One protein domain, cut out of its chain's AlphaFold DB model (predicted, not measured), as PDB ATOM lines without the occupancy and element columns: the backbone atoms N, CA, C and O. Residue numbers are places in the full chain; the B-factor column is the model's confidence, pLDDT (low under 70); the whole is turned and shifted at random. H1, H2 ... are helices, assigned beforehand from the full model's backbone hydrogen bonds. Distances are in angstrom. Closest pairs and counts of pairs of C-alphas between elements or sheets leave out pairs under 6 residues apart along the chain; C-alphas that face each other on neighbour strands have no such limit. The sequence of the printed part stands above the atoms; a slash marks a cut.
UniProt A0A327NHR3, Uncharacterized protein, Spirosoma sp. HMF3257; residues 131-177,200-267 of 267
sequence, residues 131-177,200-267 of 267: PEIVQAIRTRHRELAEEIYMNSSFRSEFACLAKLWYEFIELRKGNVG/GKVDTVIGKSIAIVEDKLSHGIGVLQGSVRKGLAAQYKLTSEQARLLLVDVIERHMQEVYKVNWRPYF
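This is residues 131 to 177 and 200 to 267 of the 267 residues of an uncharacterized protein of Spirosoma sp. HMF3257 (UniProt A0A327NHR3). A long helix, H3, has H2 side by side with part of it and running the other way, while H4 folds back from the last residues of H3 and crosses H2. H1 packs on H4 with residues 141 to 149, and its residues 131 to 140 stick out at one end, away from the free residues 203 to 208 at the other. The printed part has 115 residues with four named helices, in the order H1, H2, H3, H4, and no named strand; the class is all helix. The whole is loose, with a radius of gyration of the C-alphas of 16.6 A, and spans 59 by 26 by 23 A.

H1, residues 131 to 150, is close but not clearly touching H2, residues 155 to 173; their closest C-alphas, those of Tyr 149 and Arg 155, are 7.2 A apart, and their lines are about perpendicular at 83 degrees. H2 touches residues 214 to 228 of H3, residues 206 to 236, at a shallow tilt of 28 degrees, opposite ways; the closest C-alphas, those of Leu 161 and Ile 221, are 6.4 A apart. H4, residues 240 to 259, is the hub, touching the three other helices. With residues 240 to 247 it touches residues 228 to 233 of H3 at a steep tilt of 59 degrees, opposite ways; the closest C-alphas, those of Ala 233 and Ala 243, are 5.4 A apart. With residues 250 to 259 H4 touches residues 158 to 166 of H2, only just about perpendicular at 71 degrees; the closest C-alphas, those of Ala 162 and Ile 251, are 5.8 A apart. With residues 246 to 250 it touches residues 141 to 149 of H1 at a steep tilt of 58 degrees, the same way; the closest C-alphas, those of Ala 145 and Leu 246, are 5.7 A apart. H1 and H3 are only just apart, at 8.4 A. The helix packing is mostly crossed, with one of these four touching pairs at a shallow tilt. In H1, H2 and H4 every O i to N i+4 pair is within hydrogen-bond range; in H3 it is 26 of 27.

H1 begins at C-alpha 131, (193.043, 194.271, 157.428), and is 28.6 A long from first to last C-alpha. H2 measures 26.9 A. H3 measures 44.2 A from C-alpha 206 at (237.618, 203.281, 185.954) to C-alpha 236. H4 measures 27.2 A and ends at C-alpha 259, (217.046, 187.212, 182.163).

The C-alphas of Glu 132 and Thr 204, the two farthest apart, are 60.4 A apart. Residues 178 to 199 are not printed, and C-alphas 177 and 200 are 22.5 A apart across this cut, which lies in the link from H2 to H3. The links H1 to H2 and H3 to H4 are tight. The mean pLDDT of the printed part is 81.5; residues 174 to 177, 200 to 211 and 263 to 267 are under 70.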
ATOM      1  N   PRO A 131     192.729 194.904 156.149       94.62
ATOM      2  CA  PRO A 131     193.043 194.271 157.428       94.62
ATOM      3  C   PRO A 131     193.524 192.823 157.266       94.62
ATOM      4  O   PRO A 131     194.351 192.363 158.049       94.62
ATOM      5  N   GLU A 132     193.064 192.111 156.238       95.88
ATOM      6  CA  GLU A 132     193.508 190.757 155.913       95.88
ATOM      7  C   GLU A 132     194.996 190.690 155.541       95.88
ATOM      8  O   GLU A 132     195.681 189.752 155.951       95.88
ATOM      9  N   ILE A 133     195.521 191.703 154.840       94.12
ATOM     10  CA  ILE A 133     196.941 191.787 154.473       94.12
ATOM     11  C   ILE A 133     197.775 192.044 155.724       94.12
ATOM     12  O   ILE A 133     198.722 191.308 156.004       94.12
ATOM     13  N   VAL A 134     197.377 193.032 156.528       95.12
ATOM     14  CA  VAL A 134     198.044 193.354 157.798       95.12
ATOM     15  C   VAL A 134     198.069 192.135 158.724       95.12
ATOM     16  O   VAL A 134     199.102 191.801 159.308       95.12
ATOM     17  N   GLN A 135     196.955 191.408 158.822       96.00
ATOM     18  CA  GLN A 135     196.875 190.208 159.646       96.00
ATOM     19  C   GLN A 135     197.743 189.065 159.104       96.00
ATOM     20  O   GLN A 135     198.358 188.345 159.897       96.00
ATOM     21  N   ALA A 136     197.829 188.896 157.783       94.81
ATOM     22  CA  ALA A 136     198.706 187.907 157.166       94.81
ATOM     23  C   ALA A 136     200.187 188.205 157.451       94.81
ATOM     24  O   ALA A 136     200.921 187.289 157.819       94.81
ATOM     25  N   ILE A 137     200.607 189.474 157.372       94.38
ATOM     26  CA  ILE A 137     201.976 189.915 157.700       94.38
ATOM     27  C   ILE A 137     202.318 189.557 159.148       94.38
ATOM     28  O   ILE A 137     203.308 188.869 159.401       94.38
ATOM     29  N   ARG A 138     201.454 189.943 160.096       94.69
ATOM     30  CA  ARG A 138     201.622 189.637 161.527       94.69
ATOM     31  C   ARG A 138     201.702 188.140 161.798       94.69
ATOM     32  O   ARG A 138     202.548 187.686 162.565       94.69
ATOM     33  N   THR A 139     200.803 187.374 161.184       94.94
ATOM     34  CA  THR A 139     200.729 185.920 161.376       94.94
ATOM     35  C   THR A 139     201.989 185.255 160.843       94.94
ATOM     36  O   THR A 139     202.633 184.504 161.569       94.94
ATOM     37  N   ARG A 140     202.404 185.613 159.623       93.69
ATOM     38  CA  ARG A 140     203.610 185.069 158.999       93.69
ATOM     39  C   ARG A 140     204.867 185.391 159.801       93.69
ATOM     40  O   ARG A 140     205.711 184.518 159.974       93.69
ATOM     41  N   HIS A 141     204.987 186.625 160.285       93.56
ATOM     42  CA  HIS A 141     206.106 187.044 161.128       93.56
ATOM     43  C   HIS A 141     206.160 186.246 162.430       93.56
ATOM     44  O   HIS A 141     207.208 185.715 162.781       93.56
ATOM     45  N   ARG A 142     205.017 186.083 163.107       93.75
ATOM     46  CA  ARG A 142     204.925 185.296 164.342       93.75
ATOM     47  C   ARG A 142     205.304 183.834 164.127       93.75
ATOM     48  O   ARG A 142     206.088 183.297 164.896       93.75
ATOM     49  N   GLU A 143     204.765 183.195 163.092       94.25
ATOM     50  CA  GLU A 143     205.087 181.803 162.759       94.25
ATOM     51  C   GLU A 143     206.585 181.617 162.498       94.25
ATOM     52  O   GLU A 143     207.188 180.679 163.014       94.25
ATOM     53  N   LEU A 144     207.198 182.538 161.747       93.88
ATOM     54  CA  LEU A 144     208.638 182.523 161.494       93.88
ATOM     55  C   LEU A 144     209.453 182.760 162.767       93.88
ATOM     56  O   LEU A 144     210.469 182.098 162.961       93.88
ATOM     57  N   ALA A 145     209.028 183.676 163.637       92.75
ATOM     58  CA  ALA A 145     209.701 183.926 164.907       92.75
ATOM     59  C   ALA A 145     209.683 182.673 165.799       92.75
ATOM     60  O   ALA A 145     210.714 182.314 166.362       92.75
ATOM     61  N   GLU A 146     208.548 181.968 165.873       92.69
ATOM     62  CA  GLU A 146     208.436 180.687 166.582       92.69
ATOM     63  C   GLU A 146     209.336 179.611 165.967       92.69
ATOM     64  O   GLU A 146     210.083 178.938 166.680       92.69
ATOM     65  N   GLU A 147     209.306 179.463 164.642       93.12
ATOM     66  CA  GLU A 147     210.134 178.492 163.925       93.12
ATOM     67  C   GLU A 147     211.628 178.740 164.171       93.12
ATOM     68  O   GLU A 147     212.367 177.813 164.509       93.12
ATOM     69  N   ILE A 148     212.071 179.996 164.060       92.62
ATOM     70  CA  ILE A 148     213.460 180.401 164.294       92.62
ATOM     71  C   ILE A 148     213.853 180.173 165.754       92.62
ATOM     72  O   ILE A 148     214.939 179.651 166.005       92.62
ATOM     73  N   TYR A 149     212.983 180.520 166.707       89.56
ATOM     74  CA  TYR A 149     213.250 180.335 168.135       89.56
ATOM     75  C   TYR A 149     213.439 178.856 168.499       89.56
ATOM     76  O   TYR A 149     214.321 178.509 169.286       89.56
ATOM     77  N   MET A 150     212.646 177.969 167.891       88.06
ATOM     78  CA  MET A 150     212.732 176.521 168.107       88.06
ATOM     79  C   MET A 150     213.849 175.849 167.298       88.06
ATOM     80  O   MET A 150     214.177 174.684 167.548       88.06
ATOM     81  N   ASN A 151     214.458 176.551 166.340       89.06
ATOM     82  CA  ASN A 151     215.485 175.984 165.481       89.06
ATOM     83  C   ASN A 151     216.803 175.770 166.247       89.06
ATOM     84  O   ASN A 151     217.472 176.711 166.680       89.06
ATOM     85  N   SER A 152     217.233 174.509 166.356       84.88
ATOM     86  CA  SER A 152     218.471 174.145 167.051       84.88
ATOM     87  C   SER A 152     219.734 174.751 166.434       84.88
ATOM     88  O   SER A 152     220.720 174.910 167.145       84.88
ATOM     89  N   SER A 153     219.719 175.090 165.141       85.31
ATOM     90  CA  SER A 153     220.893 175.577 164.406       85.31
ATOM     91  C   SER A 153     221.337 176.991 164.779       85.31
ATOM     92  O   SER A 153     222.472 177.332 164.479       85.31
ATOM     93  N   PHE A 154     220.477 177.798 165.410       86.06
ATOM     94  CA  PHE A 154     220.803 179.172 165.828       86.06
ATOM     95  C   PHE A 154     220.701 179.385 167.344       86.06
ATOM     96  O   PHE A 154     220.882 180.496 167.848       86.06
ATOM     97  N   ARG A 155     220.366 178.333 168.099       85.56
ATOM     98  CA  ARG A 155     220.048 178.448 169.526       85.56
ATOM     99  C   ARG A 155     221.224 178.984 170.343       85.56
ATOM    100  O   ARG A 155     221.025 179.802 171.238       85.56
ATOM    101  N   SER A 156     222.439 178.522 170.046       87.19
ATOM    102  CA  SER A 156     223.667 178.993 170.696       87.19
ATOM    103  C   SER A 156     223.947 180.463 170.403       87.19
ATOM    104  O   SER A 156     224.385 181.199 171.282       87.19
ATOM    105  N   GLU A 157     223.671 180.895 169.181       90.25
ATOM    106  CA  GLU A 157     223.902 182.236 168.681       90.25
ATOM    107  C   GLU A 157     222.940 183.221 169.338       90.25
ATOM    108  O   GLU A 157     223.383 184.260 169.822       90.25
ATOM    109  N   PHE A 158     221.653 182.873 169.441       89.88
ATOM    110  CA  PHE A 158     220.669 183.694 170.151       89.88
ATOM    111  C   PHE A 158     220.972 183.791 171.645       89.88
ATOM    112  O   PHE A 158     220.931 184.887 172.198       89.88
ATOM    113  N   ALA A 159     221.342 182.678 172.287       88.12
ATOM    114  CA  ALA A 159     221.739 182.689 173.694       88.12
ATOM    115  C   ALA A 159     222.996 183.544 173.924       88.12
ATOM    116  O   ALA A 159     223.071 184.300 174.892       88.12
ATOM    117  N   CYS A 160     223.976 183.461 173.020       89.88
ATOM    118  CA  CYS A 160     225.186 184.276 173.074       89.88
ATOM    119  C   CYS A 160     224.874 185.765 172.873       89.88
ATOM    120  O   CYS A 160     225.326 186.590 173.663       89.88
ATOM    121  N   LEU A 161     224.049 186.112 171.878       89.50
ATOM    122  CA  LEU A 161     223.603 187.488 171.650       89.50
ATOM    123  C   LEU A 161     222.863 188.045 172.863       89.50
ATOM    124  O   LEU A 161     223.206 189.125 173.330       89.50
ATOM    125  N   ALA A 162     221.893 187.306 173.401       88.94
ATOM    126  CA  ALA A 162     221.154 187.714 174.591       88.94
ATOM    127  C   ALA A 162     222.091 187.937 175.786       88.94
ATOM    128  O   ALA A 162     221.998 188.954 176.466       88.94
ATOM    129  N   LYS A 163     223.055 187.036 176.001       88.94
ATOM    130  CA  LYS A 163     224.056 187.190 177.059       88.94
ATOM    131  C   LYS A 163     224.901 188.452 176.884       88.94
ATOM    132  O   LYS A 163     225.049 189.207 177.840       88.94
ATOM    133  N   LEU A 164     225.436 188.691 175.684       87.88
ATOM    134  CA  LEU A 164     226.239 189.883 175.391       87.88
ATOM    135  C   LEU A 164     225.430 191.164 175.613       87.88
ATOM    136  O   LEU A 164     225.924 192.117 176.211       87.88
ATOM    137  N   TRP A 165     224.169 191.168 175.182       86.94
ATOM    138  CA  TRP A 165     223.254 192.278 175.415       86.94
ATOM    139  C   TRP A 165     222.959 192.499 176.893       86.94
ATOM    140  O   TRP A 165     222.985 193.638 177.350       86.94
ATOM    141  N   TYR A 166     222.710 191.433 177.649       87.12
ATOM    142  CA  TYR A 166     222.510 191.510 179.090       87.12
ATOM    143  C   TYR A 166     223.730 192.114 179.797       87.12
ATOM    144  O   TYR A 166     223.585 193.067 180.559       87.12
ATOM    145  N   GLU A 167     224.935 191.625 179.496       86.25
ATOM    146  CA  GLU A 167     226.183 192.153 180.065       86.25
ATOM    147  C   GLU A 167     226.397 193.631 179.710       86.25
ATOM    148  O   GLU A 167     226.776 194.425 180.571       86.25
ATOM    149  N   PHE A 168     226.089 194.020 178.470       83.44
ATOM    150  CA  PHE A 168     226.161 195.409 178.022       83.44
ATOM    151  C   PHE A 168     225.204 196.331 178.798       83.44
ATOM    152  O   PHE A 168     225.587 197.423 179.220       83.44
ATOM    153  N   ILE A 169     223.965 195.889 179.029       80.31
ATOM    154  CA  ILE A 169     222.967 196.641 179.806       80.31
ATOM    155  C   ILE A 169     223.410 196.795 181.258       80.31
ATOM    156  O   ILE A 169     223.331 197.891 181.810       80.31
ATOM    157  N   GLU A 170     223.852 195.707 181.887       82.56
ATOM    158  CA  GLU A 170     224.265 195.723 183.291       82.56
ATOM    159  C   GLU A 170     225.493 196.615 183.503       82.56
ATOM    160  O   GLU A 170     225.528 197.384 184.466       82.56
ATOM    161  N   LEU A 171     226.445 196.610 182.561       81.88
ATOM    162  CA  LEU A 171     227.585 197.528 182.566       81.88
ATOM    163  C   LEU A 171     227.130 198.995 182.573       81.88
ATOM    164  O   LEU A 171     227.656 199.801 183.338       81.88
ATOM    165  N   ARG A 172     226.130 199.347 181.754       73.81
ATOM    166  CA  ARG A 172     225.595 200.715 181.697       73.81
ATOM    167  C   ARG A 172     224.787 201.093 182.938       73.81
ATOM    168  O   ARG A 172     224.948 202.203 183.434       73.81
ATOM    169  N   LYS A 173     223.969 200.185 183.484       74.44
ATOM    170  CA  LYS A 173     223.220 200.431 184.733       74.44
ATOM    171  C   LYS A 173     224.144 200.681 185.925       74.44
ATOM    172  O   LYS A 173     223.842 201.537 186.752       74.44
ATOM    173  N   GLY A 174     225.277 199.978 185.993       62.75
ATOM    174  CA  GLY A 174     226.296 200.176 187.029       62.75
ATOM    175  C   GLY A 174     226.951 201.565 187.025       62.75
ATOM    176  O   GLY A 174     227.531 201.954 188.034       62.75
ATOM    177  N   ASN A 175     226.817 202.331 185.935       56.78
ATOM    178  CA  ASN A 175     227.427 203.653 185.759       56.78
ATOM    179  C   ASN A 175     226.469 204.836 186.019       56.78
ATOM    180  O   ASN A 175     226.903 205.979 185.937       56.78
ATOM    181  N   VAL A 176     225.195 204.599 186.368       47.12
ATOM    182  CA  VAL A 176     224.215 205.666 186.708       47.12
ATOM    183  C   VAL A 176     224.302 206.081 188.196       47.12
ATOM    184  O   VAL A 176     223.408 206.719 188.742       47.12
ATOM    185  N   GLY A 177     225.386 205.726 188.893       39.00
ATOM    186  CA  GLY A 177     225.688 206.274 190.215       39.00
ATOM    187  C   GLY A 177     226.338 207.651 190.084       39.00
ATOM    188  O   GLY A 177     227.404 207.760 189.484       39.00
ATOM    189  N   GLY A 200     244.578 192.520 185.115       40.59
ATOM    190  CA  GLY A 200     243.600 193.574 185.361       40.59
ATOM    191  C   GLY A 200     242.524 193.177 186.364       40.59
ATOM    192  O   GLY A 200     241.375 192.935 185.998       40.59
ATOM    193  N   LYS A 201     242.856 193.222 187.657       37.62
ATOM    194  CA  LYS A 201     241.842 193.643 188.624       37.62
ATOM    195  C   LYS A 201     241.583 195.132 188.421       37.62
ATOM    196  O   LYS A 201     242.495 195.952 188.439       37.62
ATOM    197  N   VAL A 202     240.318 195.417 188.144       48.47
ATOM    198  CA  VAL A 202     239.724 196.731 187.931       48.47
ATOM    199  C   VAL A 202     239.809 197.519 189.228       48.47
ATOM    200  O   VAL A 202     238.869 197.509 190.002       48.47
ATOM    201  N   ASP A 203     240.928 198.186 189.471       45.53
ATOM    202  CA  ASP A 203     241.003 199.241 190.472       45.53
ATOM    203  C   ASP A 203     241.935 200.336 189.939       45.53
ATOM    204  O   ASP A 203     243.055 200.078 189.508       45.53
ATOM    205  N   THR A 204     241.438 201.577 189.938       40.53
ATOM    206  CA  THR A 204     242.133 202.846 189.606       40.53
ATOM    207  C   THR A 204     242.380 203.246 188.135       40.53
ATOM    208  O   THR A 204     243.174 204.143 187.871       40.53
ATOM    209  N   VAL A 205     241.615 202.722 187.160       42.47
ATOM    210  CA  VAL A 205     241.444 203.343 185.814       42.47
ATOM    211  C   VAL A 205     239.998 203.160 185.324       42.47
ATOM    212  O   VAL A 205     239.726 202.536 184.299       42.47
ATOM    213  N   ILE A 206     239.036 203.648 186.106       50.81
ATOM    214  CA  ILE A 206     237.618 203.281 185.954       50.81
ATOM    215  C   ILE A 206     237.047 203.747 184.597       50.81
ATOM    216  O   ILE A 206     236.370 202.980 183.927       50.81
ATOM    217  N   GLY A 207     237.420 204.929 184.091       49.44
ATOM    218  CA  GLY A 207     236.889 205.431 182.811       49.44
ATOM    219  C   GLY A 207     237.432 204.739 181.547       49.44
ATOM    220  O   GLY A 207     236.664 204.416 180.643       49.44
ATOM    221  N   LYS A 208     238.748 204.483 181.454       49.47
ATOM    222  CA  LYS A 208     239.347 203.920 180.220       49.47
ATOM    223  C   LYS A 208     239.102 202.420 180.072       49.47
ATOM    224  O   LYS A 208     238.910 201.960 178.952       49.47
ATOM    225  N   SER A 209     239.084 201.660 181.166       62.31
ATOM    226  CA  SER A 209     238.838 200.214 181.098       62.31
ATOM    227  C   SER A 209     237.380 199.889 180.778       62.31
ATOM    228  O   SER A 209     237.130 198.957 180.019       62.31
ATOM    229  N   ILE A 210     236.428 200.682 181.280       63.47
ATOM    230  CA  ILE A 210     235.003 200.508 180.972       63.47
ATOM    231  C   ILE A 210     234.731 200.795 179.494       63.47
ATOM    232  O   ILE A 210     234.124 199.959 178.835       63.47
ATOM    233  N   ALA A 211     235.259 201.897 178.948       68.44
ATOM    234  CA  ALA A 211     235.101 202.222 177.529       68.44
ATOM    235  C   ALA A 211     235.656 201.118 176.608       68.44
ATOM    236  O   ALA A 211     235.050 200.782 175.597       68.44
ATOM    237  N   ILE A 212     236.784 200.499 176.981       72.31
ATOM    238  CA  ILE A 212     237.370 199.375 176.232       72.31
ATOM    239  C   ILE A 212     236.488 198.118 176.311       72.31
ATOM    240  O   ILE A 212     236.398 197.366 175.341       72.31
ATOM    241  N   VAL A 213     235.868 197.844 177.460       73.25
ATOM    242  CA  VAL A 213     234.961 196.696 177.621       73.25
ATOM    243  C   VAL A 213     233.656 196.928 176.862       73.25
ATOM    244  O   VAL A 213     233.189 196.023 176.175       73.25
ATOM    245  N   GLU A 214     233.106 198.139 176.926       77.12
ATOM    246  CA  GLU A 214     231.915 198.540 176.182       77.12
ATOM    247  C   GLU A 214     232.134 198.429 174.667       77.12
ATOM    248  O   GLU A 214     231.313 197.825 173.978       77.12
ATOM    249  N   ASP A 215     233.272 198.914 174.163       78.12
ATOM    250  CA  ASP A 215     233.653 198.802 172.750       78.12
ATOM    251  C   ASP A 215     233.762 197.337 172.300       78.12
ATOM    252  O   ASP A 215     233.208 196.945 171.272       78.12
ATOM    253  N   LYS A 216     234.385 196.475 173.114       80.38
ATOM    254  CA  LYS A 216     234.482 195.036 172.823       80.38
ATOM    255  C   LYS A 216     233.121 194.344 172.795       80.38
ATOM    256  O   LYS A 216     232.891 193.514 171.913       80.38
ATOM    257  N   LEU A 217     232.243 194.656 173.749       80.81
ATOM    258  CA  LEU A 217     230.889 194.103 173.794       80.81
ATOM    259  C   LEU A 217     230.081 194.570 172.581       80.81
ATOM    260  O   LEU A 217     229.516 193.733 171.882       80.81
ATOM    261  N   SER A 218     230.101 195.870 172.279       78.25
ATOM    262  CA  SER A 218     229.428 196.454 171.113       78.25
ATOM    263  C   SER A 218     229.921 195.839 169.800       78.25
ATOM    264  O   SER A 218     229.127 195.388 168.971       78.25
ATOM    265  N   HIS A 219     231.240 195.700 169.638       82.50
ATOM    266  CA  HIS A 219     231.826 195.061 168.465       82.50
ATOM    267  C   HIS A 219     231.417 193.587 168.343       82.50
ATOM    268  O   HIS A 219     231.011 193.139 167.268       82.50
ATOM    269  N   GLY A 220     231.486 192.828 169.441       84.44
ATOM    270  CA  GLY A 220     231.090 191.419 169.472       84.44
ATOM    271  C   GLY A 220     229.618 191.219 169.115       84.44
ATOM    272  O   GLY A 220     229.291 190.361 168.292       84.44
ATOM    273  N   ILE A 221     228.747 192.063 169.671       86.00
ATOM    274  CA  ILE A 221     227.325 192.134 169.334       86.00
ATOM    275  C   ILE A 221     227.155 192.390 167.836       86.00
ATOM    276  O   ILE A 221     226.499 191.599 167.161       86.00
ATOM    277  N   GLY A 222     227.778 193.443 167.297       83.25
ATOM    278  CA  GLY A 222     227.629 193.838 165.896       83.25
ATOM    279  C   GLY A 222     228.068 192.749 164.913       83.25
ATOM    280  O   GLY A 222     227.361 192.459 163.942       83.25
ATOM    281  N   VAL A 223     229.200 192.091 165.183       86.88
ATOM    282  CA  VAL A 223     229.710 190.990 164.351       86.88
ATOM    283  C   VAL A 223     228.775 189.784 164.398       86.88
ATOM    284  O   VAL A 223     228.386 189.266 163.345       86.88
ATOM    285  N   LEU A 224     228.388 189.340 165.599       89.69
ATOM    286  CA  LEU A 224     227.548 188.156 165.757       89.69
ATOM    287  C   LEU A 224     226.157 188.393 165.168       89.69
ATOM    288  O   LEU A 224     225.670 187.582 164.384       89.69
ATOM    289  N   GLN A 225     225.558 189.545 165.448       89.25
ATOM    290  CA  GLN A 225     224.284 189.947 164.875       89.25
ATOM    291  C   GLN A 225     224.341 190.018 163.347       89.25
ATOM    292  O   GLN A 225     223.446 189.510 162.673       89.25
ATOM    293  N   GLY A 226     225.390 190.622 162.783       88.19
ATOM    294  CA  GLY A 226     225.573 190.695 161.338       88.19
ATOM    295  C   GLY A 226     225.655 189.311 160.690       88.19
ATOM    296  O   GLY A 226     225.078 189.103 159.620       88.19
ATOM    297  N   SER A 227     226.331 188.365 161.349       91.44
ATOM    298  CA  SER A 227     226.431 186.972 160.909       91.44
ATOM    299  C   SER A 227     225.083 186.250 160.982       91.44
ATOM    300  O   SER A 227     224.620 185.711 159.976       91.44
ATOM    301  N   VAL A 228     224.404 186.311 162.134       91.81
ATOM    302  CA  VAL A 228     223.107 185.651 162.348       91.81
ATOM    303  C   VAL A 228     222.054 186.206 161.397       91.81
ATOM    304  O   VAL A 228     221.366 185.434 160.736       91.81
ATOM    305  N   ARG A 229     221.980 187.531 161.228       92.25
ATOM    306  CA  ARG A 229     221.065 188.171 160.271       92.25
ATOM    307  C   ARG A 229     221.287 187.660 158.846       92.25
ATOM    308  O   ARG A 229     220.322 187.334 158.162       92.25
ATOM    309  N   LYS A 230     222.543 187.559 158.395       92.50
ATOM    310  CA  LYS A 230     222.877 187.010 157.065       92.50
ATOM    311  C   LYS A 230     222.504 185.530 156.947       92.50
ATOM    312  O   LYS A 230     221.976 185.129 155.913       92.50
ATOM    313  N   GLY A 231     222.744 184.742 157.996       92.75
ATOM    314  CA  GLY A 231     222.359 183.330 158.057       92.75
ATOM    315  C   GLY A 231     220.846 183.134 157.954       92.75
ATOM    316  O   GLY A 231     220.385 182.360 157.119       92.75
ATOM    317  N   LEU A 232     220.072 183.901 158.729       93.00
ATOM    318  CA  LEU A 232     218.608 183.892 158.685       93.00
ATOM    319  C   LEU A 232     218.080 184.320 157.312       93.00
ATOM    320  O   LEU A 232     217.230 183.634 156.744       93.00
ATOM    321  N   ALA A 233     218.622 185.405 156.749       93.06
ATOM    322  CA  ALA A 233     218.245 185.878 155.419       93.06
ATOM    323  C   ALA A 233     218.458 184.801 154.345       93.06
ATOM    324  O   ALA A 233     217.565 184.546 153.537       93.06
ATOM    325  N   ALA A 234     219.606 184.117 154.371       92.69
ATOM    326  CA  ALA A 234     219.915 183.055 153.421       92.69
ATOM    327  C   ALA A 234     219.024 181.814 153.607       92.69
ATOM    328  O   ALA A 234     218.496 181.288 152.627       92.69
ATOM    329  N   GLN A 235     218.836 181.353 154.847       93.12
ATOM    330  CA  GLN A 235     218.103 180.120 155.139       93.12
ATOM    331  C   GLN A 235     216.601 180.244 154.863       93.12
ATOM    332  O   GLN A 235     216.007 179.344 154.273       93.12
ATOM    333  N   TYR A 236     215.997 181.365 155.257       91.31
ATOM    334  CA  TYR A 236     214.554 181.582 155.152       91.31
ATOM    335  C   TYR A 236     214.157 182.422 153.930       91.31
ATOM    336  O   TYR A 236     212.982 182.740 153.764       91.31
ATOM    337  N   LYS A 237     215.122 182.755 153.054       91.69
ATOM    338  CA  LYS A 237     214.933 183.604 151.862       91.69
ATOM    339  C   LYS A 237     214.281 184.949 152.202       91.69
ATOM    340  O   LYS A 237     213.365 185.399 151.519       91.69
ATOM    341  N   LEU A 238     214.750 185.560 153.285       90.00
ATOM    342  CA  LEU A 238     214.235 186.826 153.799       90.00
ATOM    343  C   LEU A 238     215.067 187.993 153.279       90.00
ATOM    344  O   LEU A 238     216.263 187.853 153.007       90.00
ATOM    345  N   THR A 239     214.455 189.173 153.211       88.19
ATOM    346  CA  THR A 239     215.220 190.414 153.065       88.19
ATOM    347  C   THR A 239     216.048 190.680 154.328       88.19
ATOM    348  O   THR A 239     215.768 190.145 155.405       88.19
ATOM    349  N   SER A 240     217.076 191.529 154.212       84.50
ATOM    350  CA  SER A 240     217.892 191.938 155.369       84.50
ATOM    351  C   SER A 240     217.032 192.521 156.498       84.50
ATOM    352  O   SER A 240     217.286 192.225 157.665       84.50
ATOM    353  N   GLU A 241     215.991 193.283 156.153       83.56
ATOM    354  CA  GLU A 241     215.100 193.917 157.130       83.56
ATOM    355  C   GLU A 241     214.157 192.928 157.804       83.56
ATOM    356  O   GLU A 241     214.038 192.926 159.027       83.56
ATOM    357  N   GLN A 242     213.573 191.997 157.048       87.94
ATOM    358  CA  GLN A 242     212.776 190.917 157.635       87.94
ATOM    359  C   GLN A 242     213.611 190.066 158.600       87.94
ATOM    360  O   GLN A 242     213.164 189.739 159.698       87.94
ATOM    361  N   ALA A 243     214.849 189.739 158.218       90.31
ATOM    362  CA  ALA A 243     215.767 189.010 159.083       90.31
ATOM    363  C   ALA A 243     216.171 189.822 160.326       90.31
ATOM    364  O   ALA A 243     216.341 189.241 161.395       90.31
ATOM    365  N   ARG A 244     216.315 191.152 160.207       89.56
ATOM    366  CA  ARG A 244     216.588 192.045 161.343       89.56
ATOM    367  C   ARG A 244     215.426 192.038 162.338       89.56
ATOM    368  O   ARG A 244     215.674 191.814 163.516       89.56
ATOM    369  N   LEU A 245     214.192 192.231 161.871       88.88
ATOM    370  CA  LEU A 245     212.996 192.236 162.721       88.88
ATOM    371  C   LEU A 245     212.828 190.913 163.477       88.88
ATOM    372  O   LEU A 245     212.653 190.911 164.691       88.88
ATOM    373  N   LEU A 246     212.956 189.784 162.775       91.69
ATOM    374  CA  LEU A 246     212.864 188.459 163.398       91.69
ATOM    375  C   LEU A 246     213.972 188.230 164.427       91.69
ATOM    376  O   LEU A 246     213.718 187.673 165.490       91.69
ATOM    377  N   LEU A 247     215.195 188.677 164.134       91.00
ATOM    378  CA  LEU A 247     216.310 188.569 165.068       91.00
ATOM    379  C   LEU A 247     216.046 189.347 166.362       91.00
ATOM    380  O   LEU A 247     216.310 188.826 167.443       91.00
ATOM    381  N   VAL A 248     215.530 190.575 166.259       88.00
ATOM    382  CA  VAL A 248     215.199 191.407 167.425       88.00
ATOM    383  C   VAL A 248     214.152 190.715 168.296       88.00
ATOM    384  O   VAL A 248     214.392 190.556 169.491       88.00
ATOM    385  N   ASP A 249     213.058 190.234 167.704       89.88
ATOM    386  CA  ASP A 249     211.966 189.593 168.447       89.88
ATOM    387  C   ASP A 249     212.398 188.275 169.110       89.88
ATOM    388  O   ASP A 249     212.033 187.982 170.250       89.88
ATOM    389  N   VAL A 250     213.230 187.483 168.427       91.31
ATOM    390  CA  VAL A 250     213.780 186.228 168.962       91.31
ATOM    391  C   VAL A 250     214.692 186.486 170.162       91.31
ATOM    392  O   VAL A 250     214.599 185.778 171.169       91.31
ATOM    393  N   ILE A 251     215.564 187.497 170.090       89.38
ATOM    394  CA  ILE A 251     216.438 187.841 171.218       89.38
ATOM    395  C   ILE A 251     215.620 188.478 172.354       89.38
ATOM    396  O   ILE A 251     215.871 188.154 173.511       89.38
ATOM    397  N   GLU A 252     214.615 189.312 172.062       88.31
ATOM    398  CA  GLU A 252     213.708 189.896 173.066       88.31
ATOM    399  C   GLU A 252     212.995 188.822 173.864       88.31
ATOM    400  O   GLU A 252     213.050 188.829 175.097       88.31
ATOM    401  N   ARG A 253     212.422 187.838 173.176       89.31
ATOM    402  CA  ARG A 253     211.828 186.680 173.832       89.31
ATOM    403  C   ARG A 253     212.834 185.958 174.727       89.31
ATOM    404  O   ARG A 253     212.528 185.672 175.882       89.31
ATOM    405  N   HIS A 254     214.042 185.692 174.229       89.94
ATOM    406  CA  HIS A 254     215.069 185.010 175.019       89.94
ATOM    407  C   HIS A 254     215.478 185.815 176.263       89.94
ATOM    408  O   HIS A 254     215.656 185.256 177.346       89.94
ATOM    409  N   MET A 255     215.593 187.136 176.128       87.44
ATOM    410  CA  MET A 255     215.907 188.049 177.225       87.44
ATOM    411  C   MET A 255     214.817 188.064 178.297       87.44
ATOM    412  O   MET A 255     215.125 188.032 179.492       87.44
ATOM    413  N   GLN A 256     213.551 188.041 177.886       88.50
ATOM    414  CA  GLN A 256     212.416 187.948 178.799       88.50
ATOM    415  C   GLN A 256     212.368 186.588 179.513       88.50
ATOM    416  O   GLN A 256     212.194 186.546 180.731       88.50
ATOM    417  N   GLU A 257     212.562 185.479 178.793       89.25
ATOM    418  CA  GLU A 257     212.489 184.125 179.360       89.25
ATOM    419  C   GLU A 257     213.655 183.811 180.314       89.25
ATOM    420  O   GLU A 257     213.440 183.236 181.385       89.25
ATOM    421  N   VAL A 258     214.887 184.188 179.952       89.94
ATOM    422  CA  VAL A 258     216.105 183.806 180.691       89.94
ATOM    423  C   VAL A 258     216.508 184.854 181.722       89.94
ATOM    424  O   VAL A 258     216.784 184.515 182.873       89.94
ATOM    425  N   TYR A 259     216.537 186.125 181.325       87.06
ATOM    426  CA  TYR A 259     217.046 187.212 182.163       87.06
ATOM    427  C   TYR A 259     215.933 187.994 182.866       87.06
ATOM    428  O   TYR A 259     216.225 188.778 183.767       87.06
ATOM    429  N   LYS A 260     214.660 187.772 182.499       88.06
ATOM    430  CA  LYS A 260     213.495 188.522 183.011       88.06
ATOM    431  C   LYS A 260     213.634 190.032 182.805       88.06
ATOM    432  O   LYS A 260     213.100 190.828 183.575       88.06
ATOM    433  N   VAL A 261     214.365 190.417 181.761       81.25
ATOM    434  CA  VAL A 261     214.558 191.808 181.361       81.25
ATOM    435  C   VAL A 261     213.699 192.051 180.137       81.25
ATOM    436  O   VAL A 261     213.788 191.313 179.156       81.25
ATOM    437  N   ASN A 262     212.891 193.108 180.180       75.62
ATOM    438  CA  ASN A 262     212.275 193.609 178.967       75.62
ATOM    439  C   ASN A 262     213.355 194.356 178.179       75.62
ATOM    440  O   ASN A 262     213.749 195.464 178.544       75.62
ATOM    441  N   TRP A 263     213.928 193.683 177.186       66.69
ATOM    442  CA  TRP A 263     215.079 194.165 176.432       66.69
ATOM    443  C   TRP A 263     214.700 194.394 174.980       66.69
ATOM    444  O   TRP A 263     214.070 193.540 174.366       66.69
ATOM    445  N   ARG A 264     215.207 195.486 174.401       64.62
ATOM    446  CA  ARG A 264     215.460 195.552 172.959       64.62
ATOM    447  C   ARG A 264     216.845 196.163 172.699       64.62
ATOM    448  O   ARG A 264     217.328 196.932 173.545       64.62
ATOM    449  N   PRO A 265     217.494 195.805 171.570       54.50
ATOM    450  CA  PRO A 265     218.913 196.080 171.319       54.50
ATOM    451  C   PRO A 265     219.237 197.566 171.383       54.50
ATOM    452  O   PRO A 265     218.318 198.359 171.322       54.50
ATOM    453  N   TYR A 266     220.507 197.940 171.572       52.78
ATOM    454  CA  TYR A 266     221.031 199.316 171.542       52.78
ATOM    455  C   TYR A 266     221.957 199.476 170.318       52.78
ATOM    456  O   TYR A 266     223.103 199.060 170.427       52.78
ATOM    457  N   PHE A 267     221.512 200.012 169.174       42.12
ATOM    458  CA  PHE A 267     222.453 200.323 168.073       42.12
ATOM    459  C   PHE A 267     223.035 201.722 168.208       42.12
ATOM    460  O   PHE A 267     222.269 202.626 168.608       42.12
TER     461      PHE A 267